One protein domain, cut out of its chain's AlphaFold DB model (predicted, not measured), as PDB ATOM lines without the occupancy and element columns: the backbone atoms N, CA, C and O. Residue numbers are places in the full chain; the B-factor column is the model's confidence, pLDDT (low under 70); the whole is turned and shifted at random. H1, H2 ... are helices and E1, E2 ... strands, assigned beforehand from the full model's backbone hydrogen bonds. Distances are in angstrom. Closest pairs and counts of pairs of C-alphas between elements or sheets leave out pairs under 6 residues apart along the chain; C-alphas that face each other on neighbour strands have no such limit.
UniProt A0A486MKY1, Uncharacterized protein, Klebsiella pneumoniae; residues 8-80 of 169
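Overview. This is residues 8 to 80 of the 169 residues of an uncharacterized protein of Klebsiella pneumoniae (UniProt A0A486MKY1). Two small parts are strung out end to end: H1 and H2 packed together, then an E1-E2 ribbon with H3 and a long loop. The printed part has 73 residues, three named helices and two strands in the order H1, H2, E1, H3, E2, class mixed, with an antiparallel sheet E1 - E2. It is extended: radius of gyration of the C-alphas 17.9 A, spans 50 by 28 by 16 A.

Arrangement. Start at H1, residues 8 to 15: it touches H2, residues 24 to 36, opposite ways at a steep tilt of 49 degrees, closest C-alphas Leu 10 and Ala 29, 5.3 A. E1, residues 40 to 44, and E2, residues 76 to 79, are antiparallel neighbours; N 41 and O 78, 2.8 A, are within hydrogen-bond range. H3, residues 46 to 55, is apart from H1 and H2. In H1, H2 and H3 every O i to N i+4 pair is within hydrogen-bond range.

Along the chain. Find H1, 10.4 A long, from C-alpha 8 at (-64.785, 22.579, 39.906). H2 spans 18.4 A, E1 10.8 A, H3 14.0 A. E2, 9.7 A, ends at C-alpha 79, (-81.587, 16.486, 27.425).

Size, cuts and confidence. The farthest C-alphas, Met 18 and His 69, are 51.7 A apart. The printed part has no cut; the H3 to E2 link is long. Residues 22, 65 and 67 to 69 have pLDDT under 70.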
ATOM      1  N   GLU A   8     -66.100  22.722  39.268       91.69
ATOM      2  CA  GLU A   8     -64.785  22.579  39.906       91.69
ATOM      3  C   GLU A   8     -64.902  21.867  41.258       91.69
ATOM      4  O   GLU A   8     -64.104  20.995  41.587       91.69
ATOM      5  N   ARG A   9     -65.948  22.185  42.033       90.12
ATOM      6  CA  ARG A   9     -66.208  21.515  43.313       90.12
ATOM      7  C   ARG A   9     -66.576  20.047  43.129       90.12
ATOM      8  O   ARG A   9     -66.213  19.222  43.958       90.12
ATOM      9  N   LEU A  10     -67.319  19.710  42.077       91.06
ATOM     10  CA  LEU A  10     -67.659  18.321  41.769       91.06
ATOM     11  C   LEU A  10     -66.426  17.530  41.319       91.06
ATOM     12  O   LEU A  10     -66.248  16.389  41.742       91.06
ATOM     13  N   GLU A  11     -65.562  18.137  40.508       90.56
ATOM     14  CA  GLU A  11     -64.295  17.545  40.069       90.56
ATOM     15  C   GLU A  11     -63.350  17.290  41.251       90.56
ATOM     16  O   GLU A  11     -62.745  16.219  41.328       90.56
ATOM     17  N   GLU A  12     -63.279  18.220  42.210       89.75
ATOM     18  CA  GLU A  12     -62.512  18.061  43.454       89.75
ATOM     19  C   GLU A  12     -62.991  16.840  44.254       89.75
ATOM     20  O   GLU A  12     -62.190  15.990  44.642       89.75
ATOM     21  N   ILE A  13     -64.310  16.692  44.416       87.62
ATOM     22  CA  ILE A  13     -64.933  15.563  45.126       87.62
ATOM     23  C   ILE A  13     -64.615  14.224  44.455       87.62
ATOM     24  O   ILE A  13     -64.344  13.234  45.136       87.62
ATOM     25  N   VAL A  14     -64.676  14.172  43.123       87.06
ATOM     26  CA  VAL A  14     -64.398  12.945  42.361       87.06
ATOM     27  C   VAL A  14     -62.899  12.628  42.335       87.06
ATOM     28  O   VAL A  14     -62.531  11.463  42.211       87.06
ATOM     29  N   SER A  15     -62.031  13.626  42.493       86.56
ATOM     30  CA  SER A  15     -60.574  13.445  42.493       86.56
ATOM     31  C   SER A  15     -60.006  13.026  43.853       86.56
ATOM     32  O   SER A  15     -58.913  12.463  43.896       86.56
ATOM     33  N   ASP A  16     -60.723  13.261  44.957       86.75
ATOM     34  CA  ASP A  16     -60.277  12.910  46.311       86.75
ATOM     35  C   ASP A  16     -60.250  11.375  46.526       86.75
ATOM     36  O   ASP A  16     -61.305  10.731  46.525       86.75
ATOM     37  N   PRO A  17     -59.078  10.754  46.773       80.19
ATOM     38  CA  PRO A  17     -58.957   9.303  46.928       80.19
ATOM     39  C   PRO A  17     -59.635   8.715  48.170       80.19
ATOM     40  O   PRO A  17     -59.863   7.507  48.195       80.19
ATOM     41  N   MET A  18     -59.925   9.500  49.213       78.81
ATOM     42  CA  MET A  18     -60.691   9.036  50.379       78.81
ATOM     43  C   MET A  18     -62.192   9.027  50.088       78.81
ATOM     44  O   MET A  18     -62.904   8.139  50.552       78.81
ATOM     45  N   ILE A  19     -62.675   9.989  49.306       74.25
ATOM     46  CA  ILE A  19     -64.102  10.143  48.993       74.25
ATOM     47  C   ILE A  19     -64.496   9.285  47.782       74.25
ATOM     48  O   ILE A  19     -65.588   8.713  47.740       74.25
ATOM     49  N   ASN A  20     -63.594   9.122  46.817       74.38
ATOM     50  CA  ASN A  20     -63.827   8.428  45.552       74.38
ATOM     51  C   ASN A  20     -63.871   6.883  45.663       74.38
ATOM     52  O   ASN A  20     -64.060   6.190  44.665       74.38
ATOM     53  N   GLN A  21     -63.783   6.303  46.863       75.62
ATOM     54  CA  GLN A  21     -63.840   4.844  47.094       75.62
ATOM     55  C   GLN A  21     -65.263   4.261  46.991       75.62
ATOM     56  O   GLN A  21     -65.661   3.405  47.773       75.62
ATOM     57  N   GLY A  22     -66.061   4.747  46.040       68.31
ATOM     58  CA  GLY A  22     -67.446   4.309  45.854       68.31
ATOM     59  C   GLY A  22     -68.435   4.890  46.866       68.31
ATOM     60  O   GLY A  22     -69.528   4.351  47.007       68.31
ATOM     61  N   SER A  23     -68.092   5.988  47.553       82.25
ATOM     62  CA  SER A  23     -69.059   6.681  48.409       82.25
ATOM     63  C   SER A  23     -70.256   7.193  47.596       82.25
ATOM     64  O   SER A  23     -70.116   7.601  46.436       82.25
ATOM     65  N   GLU A  24     -71.439   7.222  48.216       82.81
ATOM     66  CA  GLU A  24     -72.653   7.787  47.606       82.81
ATOM     67  C   GLU A  24     -72.438   9.240  47.159       82.81
ATOM     68  O   GLU A  24     -72.956   9.674  46.130       82.81
ATOM     69  N   PHE A  25     -71.605   9.978  47.893       82.31
ATOM     70  CA  PHE A  25     -71.257  11.357  47.588       82.31
ATOM     71  C   PHE A  25     -70.437  11.487  46.295       82.31
ATOM     72  O   PHE A  25     -70.778  12.296  45.432       82.31
ATOM     73  N   ALA A  26     -69.419  10.640  46.099       83.19
ATOM     74  CA  ALA A  26     -68.657  10.598  44.849       83.19
ATOM     75  C   ALA A  26     -69.520  10.152  43.658       83.19
ATOM     76  O   ALA A  26     -69.345  10.633  42.537       83.19
ATOM     77  N   MET A  27     -70.475   9.247  43.886       84.06
ATOM     78  CA  MET A  27     -71.423   8.822  42.858       84.06
ATOM     79  C   MET A  27     -72.355   9.963  42.433       84.06
ATOM     80  O   MET A  27     -72.488  10.214  41.235       84.06
ATOM     81  N   MET A  28     -72.941  10.694  43.385       87.25
ATOM     82  CA  MET A  28     -73.757  11.874  43.082       87.25
ATOM     83  C   MET A  28     -72.952  12.952  42.349       87.25
ATOM     84  O   MET A  28     -73.456  13.539  41.393       87.25
ATOM     85  N   ALA A  29     -71.692  13.172  42.737       88.69
ATOM     86  CA  ALA A  29     -70.829  14.135  42.061       88.69
ATOM     87  C   ALA A  29     -70.563  13.756  40.595       88.69
ATOM     88  O   ALA A  29     -70.685  14.602  39.709       88.69
ATOM     89  N   ARG A  30     -70.305  12.471  40.314       85.25
ATOM     90  CA  ARG A  30     -70.192  11.952  38.940       85.25
ATOM     91  C   ARG A  30     -71.477  12.113  38.136       85.25
ATOM     92  O   ARG A  30     -71.410  12.493  36.972       85.25
ATOM     93  N   MET A  31     -72.635  11.823  38.730       86.44
ATOM     94  CA  MET A  31     -73.926  11.990  38.053       86.44
ATOM     95  C   MET A  31     -74.190  13.458  37.708       86.44
ATOM     96  O   MET A  31     -74.634  13.757  36.603       86.44
ATOM     97  N   ALA A  32     -73.877  14.373  38.627       88.81
ATOM     98  CA  ALA A  32     -74.011  15.805  38.392       88.81
ATOM     99  C   ALA A  32     -73.068  16.294  37.278       88.81
ATOM    100  O   ALA A  32     -73.507  17.046  36.412       88.81
ATOM    101  N   LEU A  33     -71.814  15.824  37.246       89.19
ATOM    102  CA  LEU A  33     -70.880  16.116  36.150       89.19
ATOM    103  C   LEU A  33     -71.385  15.577  34.807       89.19
ATOM    104  O   LEU A  33     -71.482  16.332  33.847       89.19
ATOM    105  N   ALA A  34     -71.807  14.311  34.760       86.19
ATOM    106  CA  ALA A  34     -72.353  13.701  33.548       86.19
ATOM    107  C   ALA A  34     -73.600  14.440  33.027       86.19
ATOM    108  O   ALA A  34     -73.793  14.551  31.818       86.19
ATOM    109  N   ALA A  35     -74.435  14.977  33.922       86.00
ATOM    110  CA  ALA A  35     -75.559  15.826  33.540       86.00
ATOM    111  C   ALA A  35     -75.092  17.170  32.949       86.00
ATOM    112  O   ALA A  35     -75.630  17.604  31.932       86.00
ATOM    113  N   MET A  36     -74.076  17.808  33.546       87.31
ATOM    114  CA  MET A  36     -73.498  19.060  33.035       87.31
ATOM    115  C   MET A  36     -72.818  18.897  31.668       87.31
ATOM    116  O   MET A  36     -72.807  19.853  30.900       87.31
ATOM    117  N   ASP A  37     -72.251  17.727  31.376       86.06
ATOM    118  CA  ASP A  37     -71.594  17.413  30.096       86.06
ATOM    119  C   ASP A  37     -72.554  16.845  29.037       86.06
ATOM    120  O   ASP A  37     -72.137  16.522  27.924       86.06
ATOM    121  N   SER A  38     -73.840  16.692  29.361       86.00
ATOM    122  CA  SER A  38     -74.801  16.141  28.412       86.00
ATOM    123  C   SER A  38     -75.100  17.124  27.278       86.00
ATOM    124  O   SER A  38     -75.393  18.297  27.501       86.00
ATOM    125  N   GLU A  39     -75.060  16.629  26.043       89.25
ATOM    126  CA  GLU A  39     -75.542  17.373  24.882       89.25
ATOM    127  C   GLU A  39     -77.065  17.211  24.739       89.25
ATOM    128  O   GLU A  39     -77.607  16.122  24.991       89.25
ATOM    129  N   PRO A  40     -77.785  18.270  24.332       89.94
ATOM    130  CA  PRO A  40     -79.214  18.178  24.080       89.94
ATOM    131  C   PRO A  40     -79.491  17.286  22.864       89.94
ATOM    132  O   PRO A  40     -78.745  17.281  21.887       89.94
ATOM    133  N   VAL A  41     -80.589  16.535  22.910       91.00
ATOM    134  CA  VAL A  41     -81.004  15.634  21.816       91.00
ATOM    135  C   VAL A  41     -82.060  16.240  20.907       91.00
ATOM    136  O   VAL A  41     -82.187  15.851  19.750       91.00
ATOM    137  N   ALA A  42     -82.819  17.189  21.437       91.50
ATOM    138  CA  ALA A  42     -83.843  17.932  20.731       91.50
ATOM    139  C   ALA A  42     -84.014  19.290  21.412       91.50
ATOM    140  O   ALA A  42     -83.468  19.539  22.491       91.50
ATOM    141  N   TRP A  43     -84.810  20.152  20.806       92.06
ATOM    142  CA  TRP A  43     -85.355  21.317  21.481       92.06
ATOM    143  C   TRP A  43     -86.859  21.416  21.244       92.06
ATOM    144  O   TRP A  43     -87.407  20.789  20.337       92.06
ATOM    145  N   THR A  44     -87.521  22.172  22.103       93.06
ATOM    146  CA  THR A  44     -88.947  22.495  22.027       93.06
ATOM    147  C   THR A  44     -89.155  23.939  22.486       93.06
ATOM    148  O   THR A  44     -88.175  24.628  22.778       93.06
ATOM    149  N   ASP A  45     -90.395  24.412  22.552       91.62
ATOM    150  CA  ASP A  45     -90.711  25.745  23.062       91.62
ATOM    151  C   ASP A  45     -91.898  25.752  24.041       91.62
ATOM    152  O   ASP A  45     -92.534  24.735  24.313       91.62
ATOM    153  N   GLU A  46     -92.179  26.923  24.610       90.88
ATOM    154  CA  GLU A  46     -93.253  27.118  25.592       90.88
ATOM    155  C   GLU A  46     -94.663  26.849  25.027       90.88
ATOM    156  O   GLU A  46     -95.578  26.510  25.780       90.88
ATOM    157  N   HIS A  47     -94.875  27.020  23.717       90.50
ATOM    158  CA  HIS A  47     -96.170  26.732  23.094       90.50
ATOM    159  C   HIS A  47     -96.372  25.224  22.993       90.50
ATOM    160  O   HIS A  47     -97.416  24.731  23.412       90.50
ATOM    161  N   GLU A  48     -95.349  24.496  22.548       92.69
ATOM    162  CA  GLU A  48     -95.391  23.036  22.470       92.69
ATOM    163  C   GLU A  48     -95.571  22.395  23.852       92.69
ATOM    164  O   GLU A  48     -96.368  21.474  24.012       92.69
ATOM    165  N   LEU A  49     -94.902  22.911  24.890       93.19
ATOM    166  CA  LEU A  49     -95.095  22.419  26.261       93.19
ATOM    167  C   LEU A  49     -96.509  22.691  26.795       93.19
ATOM    168  O   LEU A  49     -97.063  21.863  27.521       93.19
ATOM    169  N   ARG A  50     -97.121  23.819  26.419       92.25
ATOM    170  CA  ARG A  50     -98.521  24.116  26.755       92.25
ATOM    171  C   ARG A  50     -99.487  23.165  26.051       92.25
ATOM    172  O   ARG A  50    -100.480  22.756  26.656       92.25
ATOM    173  N   ASP A  51     -99.210  22.813  24.803       93.88
ATOM    174  CA  ASP A  51    -100.025  21.863  24.046       93.88
ATOM    175  C   ASP A  51     -99.879  20.437  24.602       93.88
ATOM    176  O   ASP A  51    -100.876  19.715  24.713       93.88
ATOM    177  N   VAL A  52     -98.689  20.069  25.097       95.38
ATOM    178  CA  VAL A  52     -98.474  18.821  25.845       95.38
ATOM    179  C   VAL A  52     -99.312  18.794  27.124       95.38
ATOM    180  O   VAL A  52     -99.989  17.797  27.370       95.38
ATOM    181  N   ASP A  53     -99.326  19.870  27.913       95.31
ATOM    182  CA  ASP A  53    -100.135  19.953  29.142       95.31
ATOM    183  C   ASP A  53    -101.644  19.879  28.848       95.31
ATOM    184  O   ASP A  53    -102.400  19.178  29.522       95.31
ATOM    185  N   ARG A  54    -102.094  20.559  27.788       94.50
ATOM    186  CA  ARG A  54    -103.513  20.638  27.424       94.50
ATOM    187  C   ARG A  54    -104.040  19.378  26.732       94.50
ATOM    188  O   ARG A  54    -105.216  19.050  26.895       94.50
ATOM    189  N   GLY A  55    -103.224  18.735  25.900       92.81
ATOM    190  CA  GLY A  55    -103.666  17.727  24.930       92.81
ATOM    191  C   GLY A  55    -102.750  16.514  24.775       92.81
ATOM    192  O   GLY A  55    -103.102  15.594  24.039       92.81
ATOM    193  N   GLY A  56    -101.613  16.472  25.471       93.94
ATOM    194  CA  GLY A  56    -100.678  15.346  25.437       93.94
ATOM    195  C   GLY A  56     -99.817  15.267  24.174       93.94
ATOM    196  O   GLY A  56     -99.232  14.217  23.917       93.94
ATOM    197  N   CYS A  57     -99.736  16.337  23.378       90.69
ATOM    198  CA  CYS A  57     -98.931  16.381  22.159       90.69
ATOM    199  C   CYS A  57     -98.154  17.696  22.026       90.69
ATOM    200  O   CYS A  57     -98.650  18.750  22.394       90.69
ATOM    201  N   GLY A  58     -96.942  17.615  21.475       90.06
ATOM    202  CA  GLY A  58     -96.103  18.766  21.148       90.06
ATOM    203  C   GLY A  58     -94.969  18.354  20.214       90.06
ATOM    204  O   GLY A  58     -94.608  17.173  20.136       90.06
ATOM    205  N   TYR A  59     -94.434  19.314  19.473       88.75
ATOM    206  CA  TYR A  59     -93.359  19.102  18.517       88.75
ATOM    207  C   TYR A  59     -91.976  19.111  19.184       88.75
ATOM    208  O   TYR A  59     -91.682  19.850  20.129       88.75
ATOM    209  N   LEU A  60     -91.106  18.256  18.645       91.50
ATOM    210  CA  LEU A  60     -89.685  18.176  18.960       91.50
ATOM    211  C   LEU A  60     -88.894  18.549  17.712       91.50
ATOM    212  O   LEU A  60     -89.178  18.055  16.619       91.50
ATOM    213  N   PHE A  61     -87.877  19.381  17.886       88.69
ATOM    214  CA  PHE A  61     -87.069  19.910  16.797       88.69
ATOM    215  C   PHE A  61     -85.602  19.493  16.933       88.69
ATOM    216  O   PHE A  61     -85.096  19.238  18.028       88.69
ATOM    217  N   THR A  62     -84.896  19.431  15.803       86.69
ATOM    218  CA  THR A  62     -83.472  19.075  15.750       86.69
ATOM    219  C   THR A  62     -82.595  20.197  16.296       86.69
ATOM    220  O   THR A  62     -82.782  21.361  15.948       86.69
ATOM    221  N   VAL A  63     -81.597  19.843  17.110       82.06
ATOM    222  CA  VAL A  63     -80.635  20.796  17.699       82.06
ATOM    223  C   VAL A  63     -79.686  21.384  16.650       82.06
ATOM    224  O   VAL A  63     -79.257  22.524  16.788       82.06
ATOM    225  N   ASN A  64     -79.360  20.637  15.587       77.81
ATOM    226  CA  ASN A  64     -78.439  21.097  14.549       77.81
ATOM    227  C   ASN A  64     -78.847  20.589  13.146       77.81
ATOM    228  O   ASN A  64     -78.815  19.376  12.927       77.81
ATOM    229  N   PRO A  65     -79.205  21.475  12.195       67.44
ATOM    230  CA  PRO A  65     -79.353  22.920  12.365       67.44
ATOM    231  C   PRO A  65     -80.639  23.273  13.126       67.44
ATOM    232  O   PRO A  65     -81.680  22.636  12.952       67.44
ATOM    233  N   VAL A  66     -80.577  24.335  13.930       71.38
ATOM    234  CA  VAL A  66     -81.783  25.037  14.381       71.38
ATOM    235  C   VAL A  66     -82.440  25.647  13.141       71.38
ATOM    236  O   VAL A  66     -81.762  26.243  12.303       71.38
ATOM    237  N   THR A  67     -83.752  25.463  12.981       68.56
ATOM    238  CA  THR A  67     -84.463  25.949  11.791       68.56
ATOM    239  C   THR A  67     -84.240  27.459  11.615       68.56
ATOM    240  O   THR A  67     -84.352  28.174  12.609       68.56
ATOM    241  N   PRO A  68     -84.011  27.979  10.390       64.94
ATOM    242  CA  PRO A  68     -83.618  29.379  10.153       64.94
ATOM    243  C   PRO A  68     -84.563  30.460  10.702       64.94
ATOM    244  O   PRO A  68     -84.206  31.633  10.744       64.94
ATOM    245  N   HIS A  69     -85.786  30.080  11.073       67.44
ATOM    246  CA  HIS A  69     -86.821  30.971  11.597       67.44
ATOM    247  C   HIS A  69     -87.149  30.718  13.074       67.44
ATOM    248  O   HIS A  69     -88.113  31.294  13.581       67.44
ATOM    249  N   ALA A  70     -86.393  29.858  13.762       70.62
ATOM    250  CA  ALA A  70     -86.581  29.663  15.189       70.62
ATOM    251  C   ALA A  70     -86.155  30.927  15.940       70.62
ATOM    252  O   ALA A  70     -85.072  31.471  15.734       70.62
ATOM    253  N   ASP A  71     -87.028  31.383  16.826       76.00
ATOM    254  CA  ASP A  71     -86.700  32.426  17.782       76.00
ATOM    255  C   ASP A  71     -85.816  31.816  18.872       76.00
ATOM    256  O   ASP A  71     -86.287  31.014  19.677       76.00
ATOM    257  N   GLU A  72     -84.539  32.195  18.904       72.69
ATOM    258  CA  GLU A  72     -83.566  31.677  19.875       72.69
ATOM    259  C   GLU A  72     -84.026  31.846  21.331       72.69
ATOM    260  O   GLU A  72     -83.678  31.040  22.192       72.69
ATOM    261  N   ARG A  73     -84.866  32.851  21.618       74.50
ATOM    262  CA  ARG A  73     -85.394  33.107  22.969       74.50
ATOM    263  C   ARG A  73     -86.469  32.111  23.397       74.50
ATOM    264  O   ARG A  73     -86.872  32.129  24.557       74.50
ATOM    265  N   ARG A  74     -86.962  31.293  22.467       81.75
ATOM    266  CA  ARG A  74     -87.989  30.271  22.695       81.75
ATOM    267  C   ARG A  74     -87.425  28.853  22.742       81.75
ATOM    268  O   ARG A  74     -88.188  27.922  22.951       81.75
ATOM    269  N   ILE A  75     -86.112  28.682  22.588       88.25
ATOM    270  CA  ILE A  75     -85.477  27.365  22.566       88.25
ATOM    271  C   ILE A  75     -85.356  26.817  23.991       88.25
ATOM    272  O   ILE A  75     -84.569  27.303  24.803       88.25
ATOM    273  N   ILE A  76     -86.100  25.752  24.270       91.81
ATOM    274  CA  ILE A  76     -85.964  24.921  25.465       91.81
ATOM    275  C   ILE A  76     -85.247  23.638  25.049       91.81
ATOM    276  O   ILE A  76     -85.794  22.802  24.330       91.81
ATOM    277  N   LEU A  77     -83.997  23.494  25.485       91.31
ATOM    278  CA  LEU A  77     -83.176  22.326  25.184       91.31
ATOM    279  C   LEU A  77     -83.646  21.109  25.979       91.31
ATOM    280  O   LEU A  77     -83.825  21.164  27.197       91.31
ATOM    281  N   LEU A  78     -83.809  19.992  25.280       91.25
ATOM    282  CA  LEU A  78     -84.216  18.723  25.857       91.25
ATOM    283  C   LEU A  78     -83.012  17.797  25.922       91.25
ATOM    284  O   LEU A  78     -82.400  17.451  24.909       91.25
ATOM    285  N   TYR A  79     -82.694  17.379  27.136       89.69
ATOM    286  CA  TYR A  79     -81.587  16.486  27.425       89.69
ATOM    287  C   TYR A  79     -82.125  15.089  27.695       89.69
ATOM    288  O   TYR A  79     -83.215  14.912  28.247       89.69
ATOM    289  N   ARG A  80     -81.344  14.071  27.332       83.81
ATOM    290  CA  ARG A  80     -81.611  12.724  27.840       83.81
ATOM    291  C   ARG A  80     -81.455  12.747  29.353       83.81
ATOM    292  O   ARG A  80     -80.620  13.476  29.884       83.81
TER     293      ARG A  80